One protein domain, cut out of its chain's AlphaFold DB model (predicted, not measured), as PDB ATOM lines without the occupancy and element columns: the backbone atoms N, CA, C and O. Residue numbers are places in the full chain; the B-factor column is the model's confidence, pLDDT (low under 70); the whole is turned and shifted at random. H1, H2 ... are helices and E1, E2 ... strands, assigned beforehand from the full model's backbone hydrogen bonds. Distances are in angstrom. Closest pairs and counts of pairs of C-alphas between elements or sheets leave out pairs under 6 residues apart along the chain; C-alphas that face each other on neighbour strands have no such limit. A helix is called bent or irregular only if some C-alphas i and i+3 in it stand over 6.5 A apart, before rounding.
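AT A GLANCE: This is residues 3 to 92 of the 155 residues of an uncharacterized protein of Clostridium sartagoforme AAU1 (UniProt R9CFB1). A strongly twisted, curled sheet of five strands forms the body, with the short irregular helix H1 on it; the small hairpin E2 and E3 sits at one end, where E3 comes near E7, and the unnamed tail, residues 72 to 92, ends at Cys 92 at the other. The 90 printed residues run E1 E2 E3 H1 E4 E5 E6 E7, and the sheet's order is E1 E4 E5 E6 E7, antiparallel. The class is mixed, with under half of the residues in named elements. The whole is compact, radius of gyration of the C-alphas 12.2 A, spanning 35 by 30 by 24 A.

IN THESE COORDINATES: In the sheet, E1 is residues 7 to 9, from C-alpha 7 at (220.365, 233.719, 277.187), E4 37 to 40, E5 45 to 50, 15.7 A, E6 55 to 63, 24.5 A, and E7 68 to 71, ending at C-alpha 71 at (225.234, 248.608, 288.035). E2 is residues 16 to 19, E3 22 to 25, and H1 28 to 36, 13.8 A.

HOW THE PARTS SIT: E4 to E7 form a meander, each strand the antiparallel neighbour of the one before. N 38 and O 47 of E4 and E5 are 3.0 A apart, N 46 and O 60 of E5 and E6 2.9 A, and N 61 and O 70 of E6 and E7 3.0 A. Edge strand E1 pairs with E4, N 8 to O 39 at 2.9 A. H1 is on the sheet at a height of 8.3 A, only just over none of its strands, with 2 of its C-alphas falling on E4; its closest C-alpha to E5 is Cys 36, 4.9 A from that of Tyr 49. H1 is irregular, C-alphas 32 and 35 being 7.8 A apart, with 1 of 5 O i to N i+4 pairs and 3 of 6 O i to N i+3 pairs within hydrogen-bond range. In the hairpin E2 and E3, N 17 and O 24 are 2.9 A apart. The closest C-alphas of E3 and E7, Phe 24 and Ser 68, are 6.2 A apart.

THE WHOLE: The C-alphas farthest apart, Asp 21 and Cys 92, are 35.0 A apart. The printed part has no cut, and no link is long. Mean pLDDT of the printed part is 88.8, and residues 81 to 82 are under 70.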
ATOM      1  N   THR A   3     216.655 228.596 279.776       91.69
ATOM      2  CA  THR A   3     217.704 228.907 278.799       91.69
ATOM      3  C   THR A   3     217.141 228.850 277.380       91.69
ATOM      4  O   THR A   3     216.439 227.905 277.015       91.69
ATOM      5  N   ILE A   4     217.414 229.885 276.587       92.69
ATOM      6  CA  ILE A   4     217.056 229.987 275.170       92.69
ATOM      7  C   ILE A   4     218.262 230.584 274.443       92.69
ATOM      8  O   ILE A   4     218.590 231.754 274.647       92.69
ATOM      9  N   ASN A   5     218.903 229.798 273.575       93.75
ATOM     10  CA  ASN A   5     220.175 230.161 272.938       93.75
ATOM     11  C   ASN A   5     221.210 230.577 274.007       93.75
ATOM     12  O   ASN A   5     221.332 229.911 275.032       93.75
ATOM     13  N   ASN A   6     221.889 231.709 273.805       94.19
ATOM     14  CA  ASN A   6     222.911 232.250 274.709       94.19
ATOM     15  C   ASN A   6     222.329 233.071 275.871       94.19
ATOM     16  O   ASN A   6     223.035 233.884 276.466       94.19
ATOM     17  N   TYR A   7     221.037 232.912 276.175       95.81
ATOM     18  CA  TYR A   7     220.365 233.719 277.187       95.81
ATOM     19  C   TYR A   7     219.615 232.880 278.211       95.81
ATOM     20  O   TYR A   7     218.882 231.952 277.867       95.81
ATOM     21  N   ILE A   8     219.724 233.281 279.475       94.25
ATOM     22  CA  ILE A   8     218.895 232.760 280.561       94.25
ATOM     23  C   ILE A   8     217.818 233.793 280.886       94.25
ATOM     24  O   ILE A   8     218.101 234.943 281.230       94.25
ATOM     25  N   HIS A   9     216.564 233.372 280.775       93.31
ATOM     26  CA  HIS A   9     215.392 234.149 281.146       93.31
ATOM     27  C   HIS A   9     214.917 233.759 282.546       93.31
ATOM     28  O   HIS A   9     214.899 232.581 282.915       93.31
ATOM     29  N   PHE A  10     214.518 234.764 283.320       91.06
ATOM     30  CA  PHE A  10     214.117 234.598 284.712       91.06
ATOM     31  C   PHE A  10     212.598 234.479 284.850       91.06
ATOM     32  O   PHE A  10     211.844 235.225 284.217       91.06
ATOM     33  N   ASP A  11     212.159 233.608 285.749       88.06
ATOM     34  CA  ASP A  11     210.764 233.425 286.122       88.06
ATOM     35  C   ASP A  11     210.439 234.155 287.425       88.06
ATOM     36  O   ASP A  11     211.287 234.428 288.280       88.06
ATOM     37  N   LYS A  12     209.156 234.475 287.611       85.44
ATOM     38  CA  LYS A  12     208.693 235.204 288.801       85.44
ATOM     39  C   LYS A  12     209.007 234.454 290.105       85.44
ATOM     40  O   LYS A  12     209.301 235.109 291.106       85.44
ATOM     41  N   SER A  13     208.947 233.123 290.073       87.56
ATOM     42  CA  SER A  13     209.219 232.225 291.202       87.56
ATOM     43  C   SER A  13     210.693 232.141 291.591       87.56
ATOM     44  O   SER A  13     210.982 231.752 292.717       87.56
ATOM     45  N   ASP A  14     211.617 232.514 290.703       87.38
ATOM     46  CA  ASP A  14     213.050 232.397 290.974       87.38
ATOM     47  C   ASP A  14     213.450 233.419 292.044       87.38
ATOM     48  O   ASP A  14     213.378 234.622 291.807       87.38
ATOM     49  N   SER A  15     213.833 232.989 293.243       89.56
ATOM     50  CA  SER A  15     214.321 233.887 294.307       89.56
ATOM     51  C   SER A  15     215.827 234.140 294.227       89.56
ATOM     52  O   SER A  15     216.321 235.126 294.772       89.56
ATOM     53  N   LYS A  16     216.536 233.265 293.518       91.06
ATOM     54  CA  LYS A  16     217.985 233.233 293.359       91.06
ATOM     55  C   LYS A  16     218.329 233.126 291.877       91.06
ATOM     56  O   LYS A  16     217.506 232.677 291.077       91.06
ATOM     57  N   ILE A  17     219.521 233.576 291.519       89.62
ATOM     58  CA  ILE A  17     220.062 233.528 290.164       89.62
ATOM     59  C   ILE A  17     221.357 232.724 290.243       89.62
ATOM     60  O   ILE A  17     222.244 233.100 291.000       89.62
ATOM     61  N   ASN A  18     221.455 231.634 289.486       89.12
ATOM     62  CA  ASN A  18     222.696 230.873 289.371       89.12
ATOM     63  C   ASN A  18     223.448 231.331 288.111       89.12
ATOM     64  O   ASN A  18     222.874 231.313 287.019       89.12
ATOM     65  N   ILE A  19     224.679 231.806 288.290       87.38
ATOM     66  CA  ILE A  19     225.592 232.249 287.233       87.38
ATOM     67  C   ILE A  19     226.929 231.554 287.481       87.38
ATOM     68  O   ILE A  19     227.513 231.749 288.542       87.38
ATOM     69  N   ASP A  20     227.391 230.763 286.511       85.88
ATOM     70  CA  ASP A  20     228.680 230.058 286.558       85.88
ATOM     71  C   ASP A  20     228.879 229.256 287.862       85.88
ATOM     72  O   ASP A  20     229.900 229.359 288.536       85.88
ATOM     73  N   ASP A  21     227.849 228.489 288.238       86.69
ATOM     74  CA  ASP A  21     227.761 227.685 289.467       86.69
ATOM     75  C   ASP A  21     227.799 228.485 290.787       86.69
ATOM     76  O   ASP A  21     227.860 227.906 291.875       86.69
ATOM     77  N   VAL A  22     227.683 229.815 290.719       90.62
ATOM     78  CA  VAL A  22     227.589 230.713 291.875       90.62
ATOM     79  C   VAL A  22     226.167 231.244 292.022       90.62
ATOM     80  O   VAL A  22     225.519 231.681 291.071       90.62
ATOM     81  N   GLU A  23     225.664 231.219 293.253       93.00
ATOM     82  CA  GLU A  23     224.301 231.629 293.566       93.00
ATOM     83  C   GLU A  23     224.243 233.073 294.084       93.00
ATOM     84  O   GLU A  23     224.859 233.422 295.089       93.00
ATOM     85  N   PHE A  24     223.440 233.901 293.419       92.81
ATOM     86  CA  PHE A  24     223.195 235.300 293.761       92.81
ATOM     87  C   PHE A  24     221.752 235.496 294.241       92.81
ATOM     88  O   PHE A  24     220.810 234.908 293.697       92.81
ATOM     89  N   GLU A  25     221.539 236.388 295.214       91.06
ATOM     90  CA  GLU A  25     220.181 236.817 295.569       91.06
ATOM     91  C   GLU A  25     219.581 237.643 294.420       91.06
ATOM     92  O   GLU A  25     220.200 238.586 293.914       91.06
ATOM     93  N   LYS A  26     218.351 237.317 294.000       89.31
ATOM     94  CA  LYS A  26     217.685 238.079 292.941       89.31
ATOM     95  C   LYS A  26     217.468 239.526 293.402       89.31
ATOM     96  O   LYS A  26     216.772 239.749 294.398       89.31
ATOM     97  N   PRO A  27     217.916 240.538 292.638       89.25
ATOM     98  CA  PRO A  27     217.717 241.918 293.043       89.25
ATOM     99  C   PRO A  27     216.236 242.292 293.163       89.25
ATOM    100  O   PRO A  27     215.430 242.049 292.260       89.25
ATOM    101  N   LYS A  28     215.862 242.969 294.256       87.31
ATOM    102  CA  LYS A  28     214.460 243.351 294.540       87.31
ATOM    103  C   LYS A  28     213.809 244.161 293.410       87.31
ATOM    104  O   LYS A  28     212.608 244.037 293.167       87.31
ATOM    105  N   TYR A  29     214.595 244.952 292.679       86.00
ATOM    106  CA  TYR A  29     214.126 245.767 291.556       86.00
ATOM    107  C   TYR A  29     213.786 244.964 290.282       86.00
ATOM    108  O   TYR A  29     213.241 245.535 289.335       86.00
ATOM    109  N   PHE A  30     214.034 243.649 290.240       86.19
ATOM    110  CA  PHE A  30     213.570 242.791 289.143       86.19
ATOM    111  C   PHE A  30     212.068 242.517 289.200       86.19
ATOM    112  O   PHE A  30     211.472 242.330 288.158       86.19
ATOM    113  N   ASN A  31     211.405 242.517 290.357       77.31
ATOM    114  CA  ASN A  31     210.123 241.814 290.547       77.31
ATOM    115  C   ASN A  31     209.042 242.048 289.453       77.31
ATOM    116  O   ASN A  31     208.638 241.115 288.762       77.31
ATOM    117  N   ARG A  32     208.612 243.298 289.213       74.69
ATOM    118  CA  ARG A  32     207.667 243.626 288.111       74.69
ATOM    119  C   ARG A  32     208.338 243.758 286.743       74.69
ATOM    120  O   ARG A  32     207.669 243.723 285.713       74.69
ATOM    121  N   ALA A  33     209.647 243.942 286.740       82.25
ATOM    122  CA  ALA A  33     210.450 244.209 285.563       82.25
ATOM    123  C   ALA A  33     211.176 242.958 285.037       82.25
ATOM    124  O   ALA A  33     211.937 243.079 284.089       82.25
ATOM    125  N   ILE A  34     210.927 241.779 285.616       88.38
ATOM    126  CA  ILE A  34     211.733 240.562 285.451       88.38
ATOM    127  C   ILE A  34     211.770 240.088 284.003       88.38
ATOM    128  O   ILE A  34     212.826 239.769 283.480       88.38
ATOM    129  N   LYS A  35     210.627 240.185 283.318       89.69
ATOM    130  CA  LYS A  35     210.486 239.902 281.884       89.69
ATOM    131  C   LYS A  35     211.327 240.815 280.988       89.69
ATOM    132  O   LYS A  35     211.532 240.513 279.820       89.69
ATOM    133  N   CYS A  36     211.748 241.960 281.517       92.62
ATOM    134  CA  CYS A  36     212.612 242.905 280.832       92.62
ATOM    135  C   CYS A  36     214.085 242.654 281.151       92.62
ATOM    136  O   CYS A  36     214.882 243.493 280.761       92.62
ATOM    137  N   PHE A  37     214.443 241.584 281.864       94.50
ATOM    138  CA  PHE A  37     215.825 241.201 282.127       94.50
ATOM    139  C   PHE A  37     216.110 239.806 281.575       94.50
ATOM    140  O   PHE A  37     215.235 238.938 281.550       94.50
ATOM    141  N   ARG A  38     217.350 239.600 281.142       95.25
ATOM    142  CA  ARG A  38     217.904 238.294 280.779       95.25
ATOM    143  C   ARG A  38     219.398 238.297 281.070       95.25
ATOM    144  O   ARG A  38     220.018 239.353 281.011       95.25
ATOM    145  N   TYR A  39     219.963 237.142 281.370       95.88
ATOM    146  CA  TYR A  39     221.408 236.974 281.474       95.88
ATOM    147  C   TYR A  39     221.974 236.531 280.124       95.88
ATOM    148  O   TYR A  39     221.398 235.642 279.501       95.88
ATOM    149  N   ASN A  40     223.052 237.164 279.671       96.12
ATOM    150  CA  ASN A  40     223.812 236.805 278.479       96.12
ATOM    151  C   ASN A  40     225.005 235.938 278.899       96.12
ATOM    152  O   ASN A  40     225.873 236.412 279.631       96.12
ATOM    153  N   ILE A  41     225.028 234.689 278.432       93.31
ATOM    154  CA  ILE A  41     226.023 233.682 278.819       93.31
ATOM    155  C   ILE A  41     227.405 234.009 278.240       93.31
ATOM    156  O   ILE A  41     228.401 233.778 278.905       93.31
ATOM    157  N   GLU A  42     227.481 234.569 277.031       93.25
ATOM    158  CA  GLU A  42     228.766 234.854 276.370       93.25
ATOM    159  C   GLU A  42     229.466 236.071 276.972       93.25
ATOM    160  O   GLU A  42     230.682 236.081 277.137       93.25
ATOM    161  N   ASN A  43     228.691 237.107 277.294       92.44
ATOM    162  CA  ASN A  43     229.232 238.354 277.829       92.44
ATOM    163  C   ASN A  43     229.282 238.372 279.360       92.44
ATOM    164  O   ASN A  43     229.811 239.323 279.920       92.44
ATOM    165  N   HIS A  44     228.706 237.371 280.027       91.94
ATOM    166  CA  HIS A  44     228.563 237.292 281.484       91.94
ATOM    167  C   HIS A  44     227.877 238.517 282.121       91.94
ATOM    168  O   HIS A  44     228.215 238.955 283.220       91.94
ATOM    169  N   LEU A  45     226.864 239.076 281.448       94.75
ATOM    170  CA  LEU A  45     226.155 240.286 281.886       94.75
ATOM    171  C   LEU A  45     224.643 240.080 281.916       94.75
ATOM    172  O   LEU A  45     224.074 239.367 281.090       94.75
ATOM    173  N   ILE A  46     223.957 240.776 282.823       94.62
ATOM    174  CA  ILE A  46     222.499 240.903 282.739       94.62
ATOM    175  C   ILE A  46     222.157 242.106 281.868       94.62
ATOM    176  O   ILE A  46     222.548 243.251 282.121       94.62
ATOM    177  N   GLU A  47     221.329 241.839 280.872       95.19
ATOM    178  CA  GLU A  47     220.783 242.820 279.956       95.19
ATOM    179  C   GLU A  47     219.350 243.197 280.324       95.19
ATOM    180  O   GLU A  47     218.566 242.376 280.812       95.19
ATOM    181  N   ARG A  48     218.977 244.436 280.002       94.06
ATOM    182  CA  ARG A  48     217.613 244.947 280.098       94.06
ATOM    183  C   ARG A  48     217.041 245.286 278.727       94.06
ATOM    184  O   ARG A  48     217.693 245.928 277.906       94.06
ATOM    185  N   TYR A  49     215.783 244.924 278.502       93.75
ATOM    186  CA  TYR A  49     215.054 245.271 277.289       93.75
ATOM    187  C   TYR A  49     214.567 246.719 277.315       93.75
ATOM    188  O   TYR A  49     213.871 247.151 278.240       93.75
ATOM    189  N   CYS A  50     214.865 247.453 276.247       92.38
ATOM    190  CA  CYS A  50     214.306 248.764 275.971       92.38
ATOM    191  C   CYS A  50     213.091 248.636 275.046       92.38
ATOM    192  O   CYS A  50     213.229 248.288 273.874       92.38
ATOM    193  N   SER A  51     211.901 249.002 275.528       89.25
ATOM    194  CA  SER A  51     210.667 248.886 274.734       89.25
ATOM    195  C   SER A  51     210.596 249.848 273.545       89.25
ATOM    196  O   SER A  51     209.987 249.516 272.532       89.25
ATOM    197  N   LYS A  52     211.226 251.025 273.651       88.62
ATOM    198  CA  LYS A  52     211.262 252.027 272.574       88.62
ATOM    199  C   LYS A  52     212.239 251.646 271.470       88.62
ATOM    200  O   LYS A  52     211.873 251.630 270.303       88.62
ATOM    201  N   CYS A  53     213.472 251.329 271.855       88.12
ATOM    202  CA  CYS A  53     214.528 250.985 270.912       88.12
ATOM    203  C   CYS A  53     214.432 249.509 270.448       88.12
ATOM    204  O   CYS A  53     215.189 249.102 269.577       88.12
ATOM    205  N   LYS A  54     213.504 248.719 271.020       90.31
ATOM    206  CA  LYS A  54     213.283 247.284 270.756       90.31
ATOM    207  C   LYS A  54     214.570 246.453 270.797       90.31
ATOM    208  O   LYS A  54     214.747 245.529 270.012       90.31
ATOM    209  N   ASN A  55     215.461 246.799 271.720       92.88
ATOM    210  CA  ASN A  55     216.784 246.197 271.834       92.88
ATOM    211  C   ASN A  55     217.150 245.943 273.300       92.88
ATOM    212  O   ASN A  55     216.586 246.573 274.202       92.88
ATOM    213  N   TRP A  56     218.086 245.030 273.526       93.38
ATOM    214  CA  TRP A  56     218.636 244.696 274.835       93.38
ATOM    215  C   TRP A  56     219.965 245.416 275.044       93.38
ATOM    216  O   TRP A  56     220.749 245.532 274.107       93.38
ATOM    217  N   TYR A  57     220.203 245.906 276.259       94.06
ATOM    218  CA  TYR A  57     221.470 246.543 276.619       94.06
ATOM    219  C   TYR A  57     221.976 246.018 277.962       94.06
ATOM    220  O   TYR A  57     221.146 245.788 278.851       94.06
ATOM    221  N   PRO A  58     223.299 245.876 278.145       93.81
ATOM    222  CA  PRO A  58     223.886 245.540 279.435       93.81
ATOM    223  C   PRO A  58     223.480 246.544 280.516       93.81
ATOM    224  O   PRO A  58     223.376 247.744 280.266       93.81
ATOM    225  N   CYS A  59     223.209 246.048 281.721       93.75
ATOM    226  CA  CYS A  59     222.805 246.902 282.838       93.75
ATOM    227  C   CYS A  59     223.314 246.432 284.203       93.75
ATOM    228  O   CYS A  59     223.372 247.244 285.126       93.75
ATOM    229  N   LEU A  60     223.685 245.156 284.344       94.44
ATOM    230  CA  LEU A  60     224.298 244.644 285.564       94.44
ATOM    231  C   LEU A  60     225.427 243.674 285.254       94.44
ATOM    232  O   LEU A  60     225.318 242.859 284.336       94.44
ATOM    233  N   GLU A  61     226.442 243.728 286.103       94.38
ATOM    234  CA  GLU A  61     227.590 242.831 286.122       94.38
ATOM    235  C   GLU A  61     227.611 242.075 287.459       94.38
ATOM    236  O   GLU A  61     227.464 242.709 288.511       94.38
ATOM    237  N   PRO A  62     227.731 240.737 287.458       93.56
ATOM    238  CA  PRO A  62     227.869 239.975 288.691       93.56
ATOM    239  C   PRO A  62     229.215 240.279 289.367       93.56
ATOM    240  O   PRO A  62     230.259 240.304 288.727       93.56
ATOM    241  N   SER A  63     229.189 240.492 290.681       92.00
ATOM    242  CA  SER A  63     230.369 240.687 291.525       92.00
ATOM    243  C   SER A  63     230.537 239.475 292.431       92.00
ATOM    244  O   SER A  63     229.750 239.277 293.362       92.00
ATOM    245  N   LEU A  64     231.556 238.659 292.151       89.25
ATOM    246  CA  LEU A  64     231.857 237.452 292.928       89.25
ATOM    247  C   LEU A  64     232.299 237.784 294.359       89.25
ATOM    248  O   LEU A  64     231.940 237.063 295.285       89.25
ATOM    249  N   ASP A  65     232.989 238.909 294.554       88.81
ATOM    250  CA  ASP A  65     233.492 239.332 295.867       88.81
ATOM    251  C   ASP A  65     232.359 239.639 296.854       88.81
ATOM    252  O   ASP A  65     232.457 239.372 298.052       88.81
ATOM    253  N   THR A  66     231.267 240.217 296.351       89.25
ATOM    254  CA  THR A  66     230.136 240.681 297.168       89.25
ATOM    255  C   THR A  66     228.891 239.812 297.028       89.25
ATOM    256  O   THR A  66     227.886 240.108 297.676       89.25
ATOM    257  N   LEU A  67     228.928 238.782 296.171       88.62
ATOM    258  CA  LEU A  67     227.776 237.958 295.775       88.62
ATOM    259  C   LEU A  67     226.552 238.810 295.403       88.62
ATOM    260  O   LEU A  67     225.410 238.533 295.776       88.62
ATOM    261  N   SER A  68     226.807 239.901 294.679       90.56
ATOM    262  CA  SER A  68     225.800 240.892 294.305       90.56
ATOM    263  C   SER A  68     226.021 241.392 292.877       90.56
ATOM    264  O   SER A  68     226.807 240.819 292.127       90.56
ATOM    265  N   PHE A  69     225.293 242.432 292.470       91.62
ATOM    266  CA  PHE A  69     225.366 242.976 291.116       91.62
ATOM    267  C   PHE A  69     225.824 244.432 291.131       91.62
ATOM    268  O   PHE A  69     225.186 245.280 291.762       91.62
ATOM    269  N   ASN A  70     226.875 244.720 290.368       92.00
ATOM    270  CA  ASN A  70     227.301 246.070 290.034       92.00
ATOM    271  C   ASN A  70     226.401 246.638 288.933       92.00
ATOM    272  O   ASN A  70     225.960 245.921 288.036       92.00
ATOM    273  N   ILE A  71     226.109 247.937 289.001       91.31
ATOM    274  CA  ILE A  71     225.234 248.608 288.035       91.31
ATOM    275  C   ILE A  71     226.067 249.213 286.913       91.31
ATOM    276  O   ILE A  71     226.874 250.112 287.144       91.31
ATOM    277  N   ILE A  72     225.778 248.795 285.684       90.44
ATOM    278  CA  ILE A  72     226.313 249.410 284.472       90.44
ATOM    279  C   ILE A  72     225.329 250.495 284.030       90.44
ATOM    280  O   ILE A  72     224.210 250.209 283.603       90.44
ATOM    281  N   SER A  73     225.734 251.761 284.151       83.44
ATOM    282  CA  SER A  73     224.869 252.920 283.876       83.44
ATOM    283  C   SER A  73     225.078 253.566 282.498       83.44
ATOM    284  O   SER A  73     224.461 254.594 282.208       83.44
ATOM    285  N   SER A  74     225.898 252.954 281.633       85.94
ATOM    286  CA  SER A  74     226.197 253.446 280.278       85.94
ATOM    287  C   SER A  74     224.931 253.599 279.435       85.94
ATOM    288  O   SER A  74     224.627 254.680 278.926       85.94
ATOM    289  N   ASP A  75     224.136 252.534 279.353       86.25
ATOM    290  CA  ASP A  75     222.991 252.449 278.447       86.25
ATOM    291  C   ASP A  75     221.648 252.574 279.160       86.25
ATOM    292  O   ASP A  75     220.644 252.908 278.532       86.25
ATOM    293  N   PHE A  76     221.599 252.354 280.472       86.75
ATOM    294  CA  PHE A  76     220.378 252.470 281.259       86.75
ATOM    295  C   PHE A  76     220.608 253.226 282.558       86.75
ATOM    296  O   PHE A  76     221.540 252.962 283.307       86.75
ATOM    297  N   HIS A  77     219.674 254.117 282.877       86.56
ATOM    298  CA  HIS A  77     219.676 254.806 284.156       86.56
ATOM    299  C   HIS A  77     218.996 253.967 285.252       86.56
ATOM    300  O   HIS A  77     217.861 253.498 285.083       86.56
ATOM    301  N   PHE A  78     219.682 253.814 286.386       87.94
ATOM    302  CA  PHE A  78     219.181 253.144 287.583       87.94
ATOM    303  C   PHE A  78     218.714 254.169 288.624       87.94
ATOM    304  O   PHE A  78     219.493 254.995 289.083       87.94
ATOM    305  N   HIS A  79     217.445 254.090 289.025       81.94
ATOM    306  CA  HIS A  79     216.819 255.019 289.973       81.94
ATOM    307  C   HIS A  79     217.002 254.622 291.451       81.94
ATOM    308  O   HIS A  79     216.429 255.266 292.327       81.94
ATOM    309  N   GLY A  80     217.753 253.555 291.744       78.69
ATOM    310  CA  GLY A  80     217.965 253.066 293.107       78.69
ATOM    311  C   GLY A  80     217.091 251.868 293.499       78.69
ATOM    312  O   GLY A  80     216.296 251.329 292.718       78.69
ATOM    313  N   LEU A  81     217.253 251.446 294.755       67.31
ATOM    314  CA  LEU A  81     216.529 250.327 295.356       67.31
ATOM    315  C   LEU A  81     215.026 250.651 295.441       67.31
ATOM    316  O   LEU A  81     214.622 251.627 296.061       67.31
ATOM    317  N   GLY A  82     214.190 249.836 294.793       67.62
ATOM    318  CA  GLY A  82     212.724 249.965 294.790       67.62
ATOM    319  C   GLY A  82     212.140 250.489 293.476       67.62
ATOM    320  O   GLY A  82     211.159 249.930 292.989       67.62
ATOM    321  N   SER A  83     212.783 251.482 292.856       73.88
ATOM    322  CA  SER A  83     212.349 252.049 291.565       73.88
ATOM    323  C   SER A  83     212.972 251.330 290.364       73.88
ATOM    324  O   SER A  83     212.365 251.260 289.295       73.88
ATOM    325  N   GLY A  84     214.159 250.742 290.546       85.00
ATOM    326  CA  GLY A  84     214.836 249.950 289.525       85.00
ATOM    327  C   GLY A  84     215.327 250.771 288.336       85.00
ATOM    328  O   GLY A  84     215.646 251.950 288.449       85.00
ATOM    329  N   PHE A  85     215.416 250.124 287.178       87.38
ATOM    330  CA  PHE A  85     215.893 250.749 285.948       87.38
ATOM    331  C   PHE A  85     214.767 251.433 285.175       87.38
ATOM    332  O   PHE A  85     213.651 250.906 285.073       87.38
ATOM    333  N   LYS A  86     215.094 252.547 284.515       84.75
ATOM    334  CA  LYS A  86     214.198 253.202 283.554       84.75
ATOM    335  C   LYS A  86     213.712 252.201 282.495       84.75
ATOM    336  O   LYS A  86     214.400 251.244 282.140       84.75
ATOM    337  N   SER A  87     212.495 252.389 281.990       80.06
ATOM    338  CA  SER A  87     211.917 251.541 280.929       80.06
ATOM    339  C   SER A  87     212.563 251.753 279.554       80.06
ATOM    340  O   SER A  87     212.340 250.970 278.632       80.06
ATOM    341  N   THR A  88     213.346 252.822 279.408       85.56
ATOM    342  CA  THR A  88     213.988 253.240 278.163       85.56
ATOM    343  C   THR A  88     215.472 253.462 278.400       85.56
ATOM    344  O   THR A  88     215.850 253.946 279.467       85.56
ATOM    345  N   CYS A  89     216.287 253.089 277.414       86.12
ATOM    346  CA  CYS A  89     217.730 253.287 277.448       86.12
ATOM    347  C   CYS A  89     218.096 254.757 277.192       86.12
ATOM    348  O   CYS A  89     217.308 255.527 276.631       86.12
ATOM    349  N   ASN A  90     219.315 255.130 277.569       84.38
ATOM    350  CA  ASN A  90     219.893 256.455 277.357       84.38
ATOM    351  C   ASN A  90     219.970 256.799 275.855       84.38
ATOM    352  O   ASN A  90     219.707 257.936 275.467       84.38
ATOM    353  N   ASN A  91     220.170 255.802 274.983       80.44
ATOM    354  CA  ASN A  91     220.161 255.991 273.524       80.44
ATOM    355  C   ASN A  91     218.807 256.484 272.990       80.44
ATOM    356  O   ASN A  91     218.750 257.287 272.058       80.44
ATOM    357  N   CYS A  92     217.700 256.072 273.612       80.69
ATOM    358  CA  CYS A  92     216.383 256.575 273.236       80.69
ATOM    359  C   CYS A  92     216.168 258.051 273.659       80.69
ATOM    360  O   CYS A  92     215.269 258.688 273.118       80.69
TER     361      CYS A  92